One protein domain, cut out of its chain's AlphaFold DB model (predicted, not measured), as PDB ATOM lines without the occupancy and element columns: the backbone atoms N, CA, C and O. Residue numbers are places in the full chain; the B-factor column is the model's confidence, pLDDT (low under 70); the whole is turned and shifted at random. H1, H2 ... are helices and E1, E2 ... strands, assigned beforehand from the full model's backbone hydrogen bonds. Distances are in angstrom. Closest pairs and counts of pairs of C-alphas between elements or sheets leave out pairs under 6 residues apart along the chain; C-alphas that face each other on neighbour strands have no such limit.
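What this domain is: This is residues 2 to 60 and 108 to 123 of the 123 residues of an uncharacterized protein of Donghicola tyrosinivorans (UniProt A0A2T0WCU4). What is the shape? H1 covers one face of a small antiparallel sheet, in two layers, and H2 grazes the sheet. What builds it? The 75 printed residues, mixed in class, include H1, the meander E1 E2 E3 of successive antiparallel neighbours, then H2. The compact whole, radius of gyration of the C-alphas 11.9 A, spans 35 by 25 by 19 A.

How they stand to each other: How do strands pair? E1, residues 33 to 37, and E2, residues 43 to 50, form a hairpin, with N 34 2.9 A from O 47. E2 and E3, residues 53 to 56, form another, with N 55 2.8 A from O 48. Where are the helices? H1, residues 11 to 23, lies over E2, its height over the sheet 8.8 A; H2, residues 112 to 122, only grazes the sheet. Both have every O i to N i+4 pair within hydrogen-bond range.

Where its parts are: Where does H1 begin? C-alpha 11 is at (10.765, 39.410, -18.709). Where does H2 end? C-alpha 122 is at (5.280, 34.707, -10.003).

The domain as a whole: Where is the cut? Residues 61 to 107 are not printed; C-alphas 60 and 108 are 9.3 A apart. Where is confidence low? Residues 2 to 3, 26 to 31 and 123 have pLDDT under 70.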
ATOM      1  N   ALA A   2      -0.029  50.314 -29.466       56.12
ATOM      2  CA  ALA A   2       0.502  50.379 -28.104       56.12
ATOM      3  C   ALA A   2       1.666  51.378 -28.096       56.12
ATOM      4  O   ALA A   2       2.497  51.350 -29.004       56.12
ATOM      5  N   ILE A   3       1.689  52.290 -27.128       60.69
ATOM      6  CA  ILE A   3       2.791  53.244 -26.977       60.69
ATOM      7  C   ILE A   3       3.892  52.520 -26.186       60.69
ATOM      8  O   ILE A   3       3.595  52.037 -25.093       60.69
ATOM      9  N   PRO A   4       5.123  52.389 -26.716       71.88
ATOM     10  CA  PRO A   4       6.217  51.778 -25.970       71.88
ATOM     11  C   PRO A   4       6.552  52.653 -24.761       71.88
ATOM     12  O   PRO A   4       6.835  53.838 -24.935       71.88
ATOM     13  N   LEU A   5       6.508  52.072 -23.563       72.25
ATOM     14  CA  LEU A   5       6.826  52.773 -22.318       72.25
ATOM     15  C   LEU A   5       8.334  52.714 -22.047       72.25
ATOM     16  O   LEU A   5       8.987  53.750 -21.982       72.25
ATOM     17  N   GLU A   6       8.903  51.507 -21.984       83.12
ATOM     18  CA  GLU A   6      10.309  51.266 -21.636       83.12
ATOM     19  C   GLU A   6      10.851  49.985 -22.301       83.12
ATOM     20  O   GLU A   6      10.115  49.226 -22.939       83.12
ATOM     21  N   ARG A   7      12.165  49.743 -22.181       87.56
ATOM     22  CA  ARG A   7      12.839  48.531 -22.675       87.56
ATOM     23  C   ARG A   7      13.580  47.844 -21.540       87.56
ATOM     24  O   ARG A   7      14.426  48.456 -20.899       87.56
ATOM     25  N   PHE A   8      13.340  46.548 -21.388       88.62
ATOM     26  CA  PHE A   8      13.914  45.736 -20.318       88.62
ATOM     27  C   PHE A   8      14.801  44.623 -20.873       88.62
ATOM     28  O   PHE A   8      14.619  44.169 -22.006       88.62
ATOM     29  N   ALA A   9      15.777  44.190 -20.072       88.44
ATOM     30  CA  ALA A   9      16.685  43.104 -20.435       88.44
ATOM     31  C   ALA A   9      16.047  41.719 -20.240       88.44
ATOM     32  O   ALA A   9      16.364  40.789 -20.983       88.44
ATOM     33  N   THR A  10      15.146  41.582 -19.262       90.44
ATOM     34  CA  THR A  10      14.474  40.320 -18.933       90.44
ATOM     35  C   THR A  10      12.961  40.498 -18.812       90.44
ATOM     36  O   THR A  10      12.463  41.604 -18.601       90.44
ATOM     37  N   LEU A  11      12.214  39.393 -18.929       89.81
ATOM     38  CA  LEU A  11      10.765  39.410 -18.709       89.81
ATOM     39  C   LEU A  11      10.414  39.751 -17.255       89.81
ATOM     40  O   LEU A  11       9.440  40.456 -17.037       89.81
ATOM     41  N   ALA A  12      11.207  39.300 -16.278       91.25
ATOM     42  CA  ALA A  12      10.969  39.619 -14.871       91.25
ATOM     43  C   ALA A  12      11.070  41.132 -14.615       91.25
ATOM     44  O   ALA A  12      10.173  41.708 -14.003       91.25
ATOM     45  N   ASP A  13      12.095  41.787 -15.173       93.12
ATOM     46  CA  ASP A  13      12.238  43.244 -15.083       93.12
ATOM     47  C   ASP A  13      11.074  43.959 -15.781       93.12
ATOM     48  O   ASP A  13      10.529  44.921 -15.248       93.12
ATOM     49  N   ALA A  14      10.646  43.459 -16.947       93.56
ATOM     50  CA  ALA A  14       9.499  44.014 -17.663       93.56
ATOM     51  C   ALA A  14       8.183  43.861 -16.890       93.56
ATOM     52  O   ALA A  14       7.353  44.767 -16.902       93.56
ATOM     53  N   MET A  15       7.984  42.729 -16.208       92.62
ATOM     54  CA  MET A  15       6.827  42.501 -15.343       92.62
ATOM     55  C   MET A  15       6.843  43.452 -14.145       92.62
ATOM     56  O   MET A  15       5.812  44.045 -13.840       92.62
ATOM     57  N   GLN A  16       8.002  43.650 -13.512       91.25
ATOM     58  CA  GLN A  16       8.145  44.599 -12.409       91.25
ATOM     59  C   GLN A  16       7.899  46.042 -12.867       91.25
ATOM     60  O   GLN A  16       7.154  46.769 -12.216       91.25
ATOM     61  N   GLY A  17       8.466  46.445 -14.008       91.00
ATOM     62  CA  GLY A  17       8.221  47.761 -14.599       91.00
ATOM     63  C   GLY A  17       6.744  47.983 -14.932       91.00
ATOM     64  O   GLY A  17       6.201  49.049 -14.661       91.00
ATOM     65  N   ALA A  18       6.049  46.958 -15.436       90.25
ATOM     66  CA  ALA A  18       4.611  47.034 -15.691       90.25
ATOM     67  C   ALA A  18       3.777  47.215 -14.410       90.25
ATOM     68  O   ALA A  18       2.769  47.915 -14.457       90.25
ATOM     69  N   ILE A  19       4.187  46.621 -13.284       89.25
ATOM     70  CA  ILE A  19       3.535  46.828 -11.980       89.25
ATOM     71  C   ILE A  19       3.731  48.272 -11.515       89.25
ATOM     72  O   ILE A  19       2.746  48.932 -11.213       89.25
ATOM     73  N   VAL A  20       4.962  48.791 -11.558       89.62
ATOM     74  CA  VAL A  20       5.245  50.197 -11.207       89.62
ATOM     75  C   VAL A  20       4.404  51.147 -12.063       89.62
ATOM     76  O   VAL A  20       3.752  52.046 -11.547       89.62
ATOM     77  N   HIS A  21       4.318  50.901 -13.373       85.12
ATOM     78  CA  HIS A  21       3.445  51.696 -14.237       85.12
ATOM     79  C   HIS A  21       1.958  51.559 -13.897       85.12
ATOM     80  O   HIS A  21       1.208  52.498 -14.143       85.12
ATOM     81  N   ALA A  22       1.505  50.415 -13.379       85.62
ATOM     82  CA  ALA A  22       0.114  50.225 -12.983       85.62
ATOM     83  C   ALA A  22      -0.257  51.031 -11.729       85.62
ATOM     84  O   ALA A  22      -1.408  51.452 -11.618       85.62
ATOM     85  N   GLU A  23       0.696  51.278 -10.826       82.69
ATOM     86  CA  GLU A  23       0.521  52.141  -9.647       82.69
ATOM     87  C   GLU A  23       0.286  53.611 -10.033       82.69
ATOM     88  O   GLU A  23      -0.476  54.310  -9.366       82.69
ATOM     89  N   ASP A  24       0.868  54.057 -11.150       79.12
ATOM     90  CA  ASP A  24       0.743  55.430 -11.657       79.12
ATOM     91  C   ASP A  24      -0.533  55.675 -12.493       79.12
ATOM     92  O   ASP A  24      -0.793  56.803 -12.928       79.12
ATOM     93  N   ILE A  25      -1.344  54.641 -12.764       73.69
ATOM     94  CA  ILE A  25      -2.564  54.775 -13.574       73.69
ATOM     95  C   ILE A  25      -3.711  55.314 -12.720       73.69
ATOM     96  O   ILE A  25      -4.107  54.723 -11.716       73.69
ATOM     97  N   ALA A  26      -4.298  56.423 -13.173       66.75
ATOM     98  CA  ALA A  26      -5.408  57.062 -12.487       66.75
ATOM     99  C   ALA A  26      -6.659  56.146 -12.449       66.75
ATOM    100  O   ALA A  26      -6.976  55.499 -13.451       66.75
ATOM    101  N   PRO A  27      -7.415  56.082 -11.335       62.31
ATOM    102  CA  PRO A  27      -8.570  55.184 -11.189       62.31
ATOM    103  C   PRO A  27      -9.682  55.384 -12.235       62.31
ATOM    104  O   PRO A  27     -10.437  54.459 -12.543       62.31
ATOM    105  N   GLU A  28      -9.803  56.590 -12.792       59.91
ATOM    106  CA  GLU A  28     -10.758  56.935 -13.847       59.91
ATOM    107  C   GLU A  28     -10.416  56.326 -15.218       59.91
ATOM    108  O   GLU A  28     -11.300  56.209 -16.074       59.91
ATOM    109  N   ASP A  29      -9.180  55.856 -15.410       56.28
ATOM    110  CA  ASP A  29      -8.700  55.160 -16.609       56.28
ATOM    111  C   ASP A  29      -9.111  53.675 -16.631       56.28
ATOM    112  O   ASP A  29      -8.353  52.797 -17.047       56.28
ATOM    113  N   ALA A  30     -10.337  53.414 -16.171       52.62
ATOM    114  CA  ALA A  30     -10.923  52.110 -15.895       52.62
ATOM    115  C   ALA A  30     -10.525  51.034 -16.924       52.62
ATOM    116  O   ALA A  30     -11.052  50.970 -18.038       52.62
ATOM    117  N   SER A  31      -9.612  50.172 -16.473       63.44
ATOM    118  CA  SER A  31      -9.162  48.933 -17.104       63.44
ATOM    119  C   SER A  31      -8.380  49.098 -18.412       63.44
ATOM    120  O   SER A  31      -8.860  48.794 -19.509       63.44
ATOM    121  N   ARG A  32      -7.114  49.504 -18.278       79.12
ATOM    122  CA  ARG A  32      -6.119  49.445 -19.354       79.12
ATOM    123  C   ARG A  32      -5.490  48.055 -19.422       79.12
ATOM    124  O   ARG A  32      -5.274  47.400 -18.404       79.12
ATOM    125  N   ILE A  33      -5.194  47.608 -20.639       89.06
ATOM    126  CA  ILE A  33      -4.350  46.435 -20.870       89.06
ATOM    127  C   ILE A  33      -2.906  46.914 -21.002       89.06
ATOM    128  O   ILE A  33      -2.609  47.741 -21.867       89.06
ATOM    129  N   LEU A  34      -2.013  46.380 -20.172       92.06
ATOM    130  CA  LEU A  34      -0.571  46.502 -20.359       92.06
ATOM    131  C   LEU A  34      -0.071  45.308 -21.162       92.06
ATOM    132  O   LEU A  34      -0.491  44.173 -20.932       92.06
ATOM    133  N   ALA A  35       0.827  45.575 -22.107       94.00
ATOM    134  CA  ALA A  35       1.423  44.568 -22.970       94.00
ATOM    135  C   ALA A  35       2.947  44.672 -22.924       94.00
ATOM    136  O   ALA A  35       3.517  45.736 -23.162       94.00
ATOM    137  N   ILE A  36       3.591  43.542 -22.665       95.69
ATOM    138  CA  ILE A  36       5.028  43.355 -22.807       95.69
ATOM    139  C   ILE A  36       5.257  42.768 -24.194       95.69
ATOM    140  O   ILE A  36       4.754  41.689 -24.523       95.69
ATOM    141  N   LEU A  37       6.012  43.496 -25.008       95.56
ATOM    142  CA  LEU A  37       6.410  43.074 -26.343       95.56
ATOM    143  C   LEU A  37       7.899  42.739 -26.344       95.56
ATOM    144  O   LEU A  37       8.680  43.360 -25.621       95.56
ATOM    145  N   ASP A  38       8.303  41.787 -27.175       94.56
ATOM    146  CA  ASP A  38       9.721  41.586 -27.438       94.56
ATOM    147  C   ASP A  38      10.265  42.652 -28.401       94.56
ATOM    148  O   ASP A  38       9.545  43.520 -28.901       94.56
ATOM    149  N   ARG A  39      11.568  42.582 -28.683       91.56
ATOM    150  CA  ARG A  39      12.248  43.531 -29.578       91.56
ATOM    151  C   ARG A  39      11.705  43.558 -31.018       91.56
ATOM    152  O   ARG A  39      11.917  44.555 -31.703       91.56
ATOM    153  N   GLU A  40      10.971  42.532 -31.448       93.81
ATOM    154  CA  GLU A  40      10.350  42.451 -32.773       93.81
ATOM    155  C   GLU A  40       8.868  42.859 -32.736       93.81
ATOM    156  O   GLU A  40       8.174  42.765 -33.748       93.81
ATOM    157  N   GLY A  41       8.370  43.311 -31.583       92.56
ATOM    158  CA  GLY A  41       6.975  43.691 -31.392       92.56
ATOM    159  C   GLY A  41       6.031  42.501 -31.207       92.56
ATOM    160  O   GLY A  41       4.815  42.686 -31.276       92.56
ATOM    161  N   ARG A  42       6.550  41.287 -30.978       95.56
ATOM    162  CA  ARG A  42       5.713  40.112 -30.691       95.56
ATOM    163  C   ARG A  42       5.213  40.185 -29.256       95.56
ATOM    164  O   ARG A  42       5.974  40.517 -28.350       95.56
ATOM    165  N   LEU A  43       3.944  39.849 -29.046       96.69
ATOM    166  CA  LEU A  43       3.355  39.838 -27.711       96.69
ATOM    167  C   LEU A  43       3.982  38.729 -26.861       96.69
ATOM    168  O   LEU A  43       3.865  37.554 -27.209       96.69
ATOM    169  N   VAL A  44       4.602  39.110 -25.744       97.19
ATOM    170  CA  VAL A  44       5.195  38.193 -24.760       97.19
ATOM    171  C   VAL A  44       4.217  37.918 -23.625       97.19
ATOM    172  O   VAL A  44       4.018  36.767 -23.254       97.19
ATOM    173  N   LEU A  45       3.595  38.963 -23.077       96.81
ATOM    174  CA  LEU A  45       2.642  38.858 -21.974       96.81
ATOM    175  C   LEU A  45       1.730  40.088 -21.956       96.81
ATOM    176  O   LEU A  45       2.173  41.183 -22.297       96.81
ATOM    177  N   ALA A  46       0.474  39.933 -21.545       96.19
ATOM    178  CA  ALA A  46      -0.424  41.060 -21.320       96.19
ATOM    179  C   ALA A  46      -1.361  40.814 -20.136       96.19
ATOM    180  O   ALA A  46      -1.619  39.671 -19.751       96.19
ATOM    181  N   GLY A  47      -1.862  41.892 -19.544       94.12
ATOM    182  CA  GLY A  47      -2.749  41.834 -18.387       94.12
ATOM    183  C   GLY A  47      -3.497  43.137 -18.164       94.12
ATOM    184  O   GLY A  47      -3.106  44.183 -18.681       94.12
ATOM    185  N   ALA A  48      -4.588  43.066 -17.405       92.06
ATOM    186  CA  ALA A  48      -5.339  44.251 -17.014       92.06
ATOM    187  C   ALA A  48      -4.749  44.878 -15.755       92.06
ATOM    188  O   ALA A  48      -4.374  44.174 -14.820       92.06
ATOM    189  N   THR A  49      -4.711  46.201 -15.714       88.81
ATOM    190  CA  THR A  49      -4.322  46.954 -14.521       88.81
ATOM    191  C   THR A  49      -5.446  46.888 -13.490       88.81
ATOM    192  O   THR A  49      -6.598  47.181 -13.828       88.81
ATOM    193  N   ASN A  50      -5.129  46.507 -12.256       78.62
ATOM    194  CA  ASN A  50      -6.087  46.399 -11.159       78.62
ATOM    195  C   ASN A  50      -5.431  46.816  -9.838       78.62
ATOM    196  O   ASN A  50      -4.469  46.172  -9.433       78.62
ATOM    197  N   ASP A  51      -5.954  47.857  -9.182       75.25
ATOM    198  CA  ASP A  51      -5.536  48.326  -7.849       75.25
ATOM    199  C   ASP A  51      -4.005  48.396  -7.640       75.25
ATOM    200  O   ASP A  51      -3.471  47.862  -6.671       75.25
ATOM    201  N   GLY A  52      -3.283  49.020  -8.579       76.00
ATOM    202  CA  GLY A  52      -1.816  49.152  -8.529       76.00
ATOM    203  C   GLY A  52      -1.033  47.895  -8.929       76.00
ATOM    204  O   GLY A  52       0.190  47.893  -8.911       76.00
ATOM    205  N   GLY A  53      -1.712  46.821  -9.329       85.88
ATOM    206  CA  GLY A  53      -1.104  45.611  -9.874       85.88
ATOM    207  C   GLY A  53      -1.514  45.330 -11.317       85.88
ATOM    208  O   GLY A  53      -2.318  46.039 -11.929       85.88
ATOM    209  N   VAL A  54      -0.985  44.233 -11.861       91.38
ATOM    210  CA  VAL A  54      -1.364  43.719 -13.182       91.38
ATOM    211  C   VAL A  54      -1.923  42.308 -13.039       91.38
ATOM    212  O   VAL A  54      -1.214  41.365 -12.696       91.38
ATOM    213  N   ALA A  55      -3.208  42.151 -13.345       92.44
ATOM    214  CA  ALA A  55      -3.856  40.859 -13.494       92.44
ATOM    215  C   ALA A  55      -3.454  40.251 -14.846       92.44
ATOM    216  O   ALA A  55      -4.106  40.465 -15.876       92.44
ATOM    217  N   TRP A  56      -2.335  39.525 -14.848       95.06
ATOM    218  CA  TRP A  56      -1.804  38.875 -16.041       95.06
ATOM    219  C   TRP A  56      -2.765  37.831 -16.615       95.06
ATOM    220  O   TRP A  56      -3.331  36.993 -15.908       95.06
ATOM    221  N   CYS A  57      -2.931  37.866 -17.933       95.62
ATOM    222  CA  CYS A  57      -3.728  36.896 -18.662       95.62
ATOM    223  C   CYS A  57      -2.910  35.626 -18.904       95.62
ATOM    224  O   CYS A  57      -1.786  35.683 -19.398       95.62
ATOM    225  N   HIS A  58      -3.500  34.469 -18.605       96.50
ATOM    226  CA  HIS A  58      -2.868  33.185 -18.887       96.50
ATOM    227  C   HIS A  58      -2.815  32.969 -20.410       96.50
ATOM    228  O   HIS A  58      -3.882  32.985 -21.050       96.50
ATOM    229  N   PRO A  59      -1.612  32.778 -20.994       97.88
ATOM    230  CA  PRO A  59      -1.458  32.523 -22.418       97.88
ATOM    231  C   PRO A  59      -2.275  31.313 -22.861       97.88
ATOM    232  O   PRO A  59      -2.419  30.340 -22.122       97.88
ATOM    233  N   VAL A  60      -2.776  31.350 -24.093       98.19
ATOM    234  CA  VAL A  60      -3.342  30.150 -24.723       98.19
ATOM    235  C   VAL A  60      -2.280  29.053 -24.839       98.19
ATOM    236  O   VAL A  60      -1.119  29.323 -25.151       98.19
ATOM    237  N   ASP A 108       2.302  35.437 -28.537       97.75
ATOM    238  CA  ASP A 108       2.948  34.897 -29.725       97.75
ATOM    239  C   ASP A 108       3.413  33.451 -29.464       97.75
ATOM    240  O   ASP A 108       3.942  33.168 -28.383       97.75
ATOM    241  N   PRO A 109       3.216  32.510 -30.411       97.25
ATOM    242  CA  PRO A 109       3.579  31.107 -30.225       97.25
ATOM    243  C   PRO A 109       4.996  30.864 -29.696       97.25
ATOM    244  O   PRO A 109       5.182  29.924 -28.925       97.25
ATOM    245  N   LEU A 110       5.969  31.705 -30.065       96.62
ATOM    246  CA  LEU A 110       7.357  31.584 -29.608       96.62
ATOM    247  C   LEU A 110       7.509  31.807 -28.097       96.62
ATOM    248  O   LEU A 110       8.417  31.250 -27.484       96.62
ATOM    249  N   TRP A 111       6.618  32.597 -27.494       97.12
ATOM    250  CA  TRP A 111       6.713  33.029 -26.099       97.12
ATOM    251  C   TRP A 111       5.773  32.291 -25.149       97.12
ATOM    252  O   TRP A 111       6.013  32.318 -23.947       97.12
ATOM    253  N   ARG A 112       4.739  31.596 -25.646       96.12
ATOM    254  CA  ARG A 112       3.679  30.990 -24.810       96.12
ATOM    255  C   ARG A 112       4.208  30.133 -23.666       96.12
ATOM    256  O   ARG A 112       3.824  30.349 -22.525       96.12
ATOM    257  N   ALA A 113       5.100  29.186 -23.962       95.25
ATOM    258  CA  ALA A 113       5.640  28.287 -22.944       95.25
ATOM    259  C   ALA A 113       6.427  29.054 -21.868       95.25
ATOM    260  O   ALA A 113       6.279  28.786 -20.678       95.25
ATOM    261  N   PHE A 114       7.221  30.042 -22.287       94.62
ATOM    262  CA  PHE A 114       8.021  30.863 -21.386       94.62
ATOM    263  C   PHE A 114       7.153  31.790 -20.528       94.62
ATOM    264  O   PHE A 114       7.335  31.847 -19.317       94.62
ATOM    265  N   ALA A 115       6.173  32.462 -21.134       95.75
ATOM    266  CA  ALA A 115       5.236  33.339 -20.441       95.75
ATOM    267  C   ALA A 115       4.395  32.570 -19.415       95.75
ATOM    268  O   ALA A 115       4.300  32.986 -18.265       95.75
ATOM    269  N   SER A 116       3.852  31.407 -19.791       95.75
ATOM    270  CA  SER A 116       3.117  30.546 -18.860       95.75
ATOM    271  C   SER A 116       3.992  30.095 -17.692       95.75
ATOM    272  O   SER A 116       3.533  30.091 -16.553       95.75
ATOM    273  N   HIS A 117       5.255  29.752 -17.949       94.38
ATOM    274  CA  HIS A 117       6.183  29.373 -16.888       94.38
ATOM    275  C   HIS A 117       6.543  30.549 -15.968       94.38
ATOM    276  O   HIS A 117       6.573  30.389 -14.752       94.38
ATOM    277  N   ALA A 118       6.753  31.746 -16.522       93.06
ATOM    278  CA  ALA A 118       6.998  32.949 -15.732       93.06
ATOM    279  C   ALA A 118       5.823  33.258 -14.790       93.06
ATOM    280  O   ALA A 118       6.043  33.548 -13.617       93.06
ATOM    281  N   LEU A 119       4.581  33.112 -15.268       93.25
ATOM    282  CA  LEU A 119       3.389  33.269 -14.428       93.25
ATOM    283  C   LEU A 119       3.297  32.219 -13.317       93.25
ATOM    284  O   LEU A 119       2.852  32.548 -12.226       93.25
ATOM    285  N   GLN A 120       3.737  30.982 -13.558       91.88
ATOM    286  CA  GLN A 120       3.763  29.939 -12.522       91.88
ATOM    287  C   GLN A 120       4.746  30.253 -11.391       91.88
ATOM    288  O   GLN A 120       4.497  29.866 -10.257       91.88
ATOM    289  N   ILE A 121       5.869  30.908 -11.699       89.38
ATOM    290  CA  ILE A 121       6.882  31.282 -10.701       89.38
ATOM    291  C   ILE A 121       6.461  32.540  -9.930       89.38
ATOM    292  O   ILE A 121       6.834  32.698  -8.771       89.38
ATOM    293  N   ALA A 122       5.718  33.437 -10.578       80.81
ATOM    294  CA  ALA A 122       5.280  34.707 -10.003       80.81
ATOM    295  C   ALA A 122       3.981  34.618  -9.172       80.81
ATOM    296  O   ALA A 122       3.591  35.627  -8.586       80.81
ATOM    297  N   ALA A 123       3.305  33.462  -9.167       68.75
ATOM    298  CA  ALA A 123       2.070  33.196  -8.422       68.75
ATOM    299  C   ALA A 123       2.341  32.790  -6.965       68.75
ATOM    300  O   ALA A 123       1.536  33.198  -6.098       68.75
TER     301      ALA A 123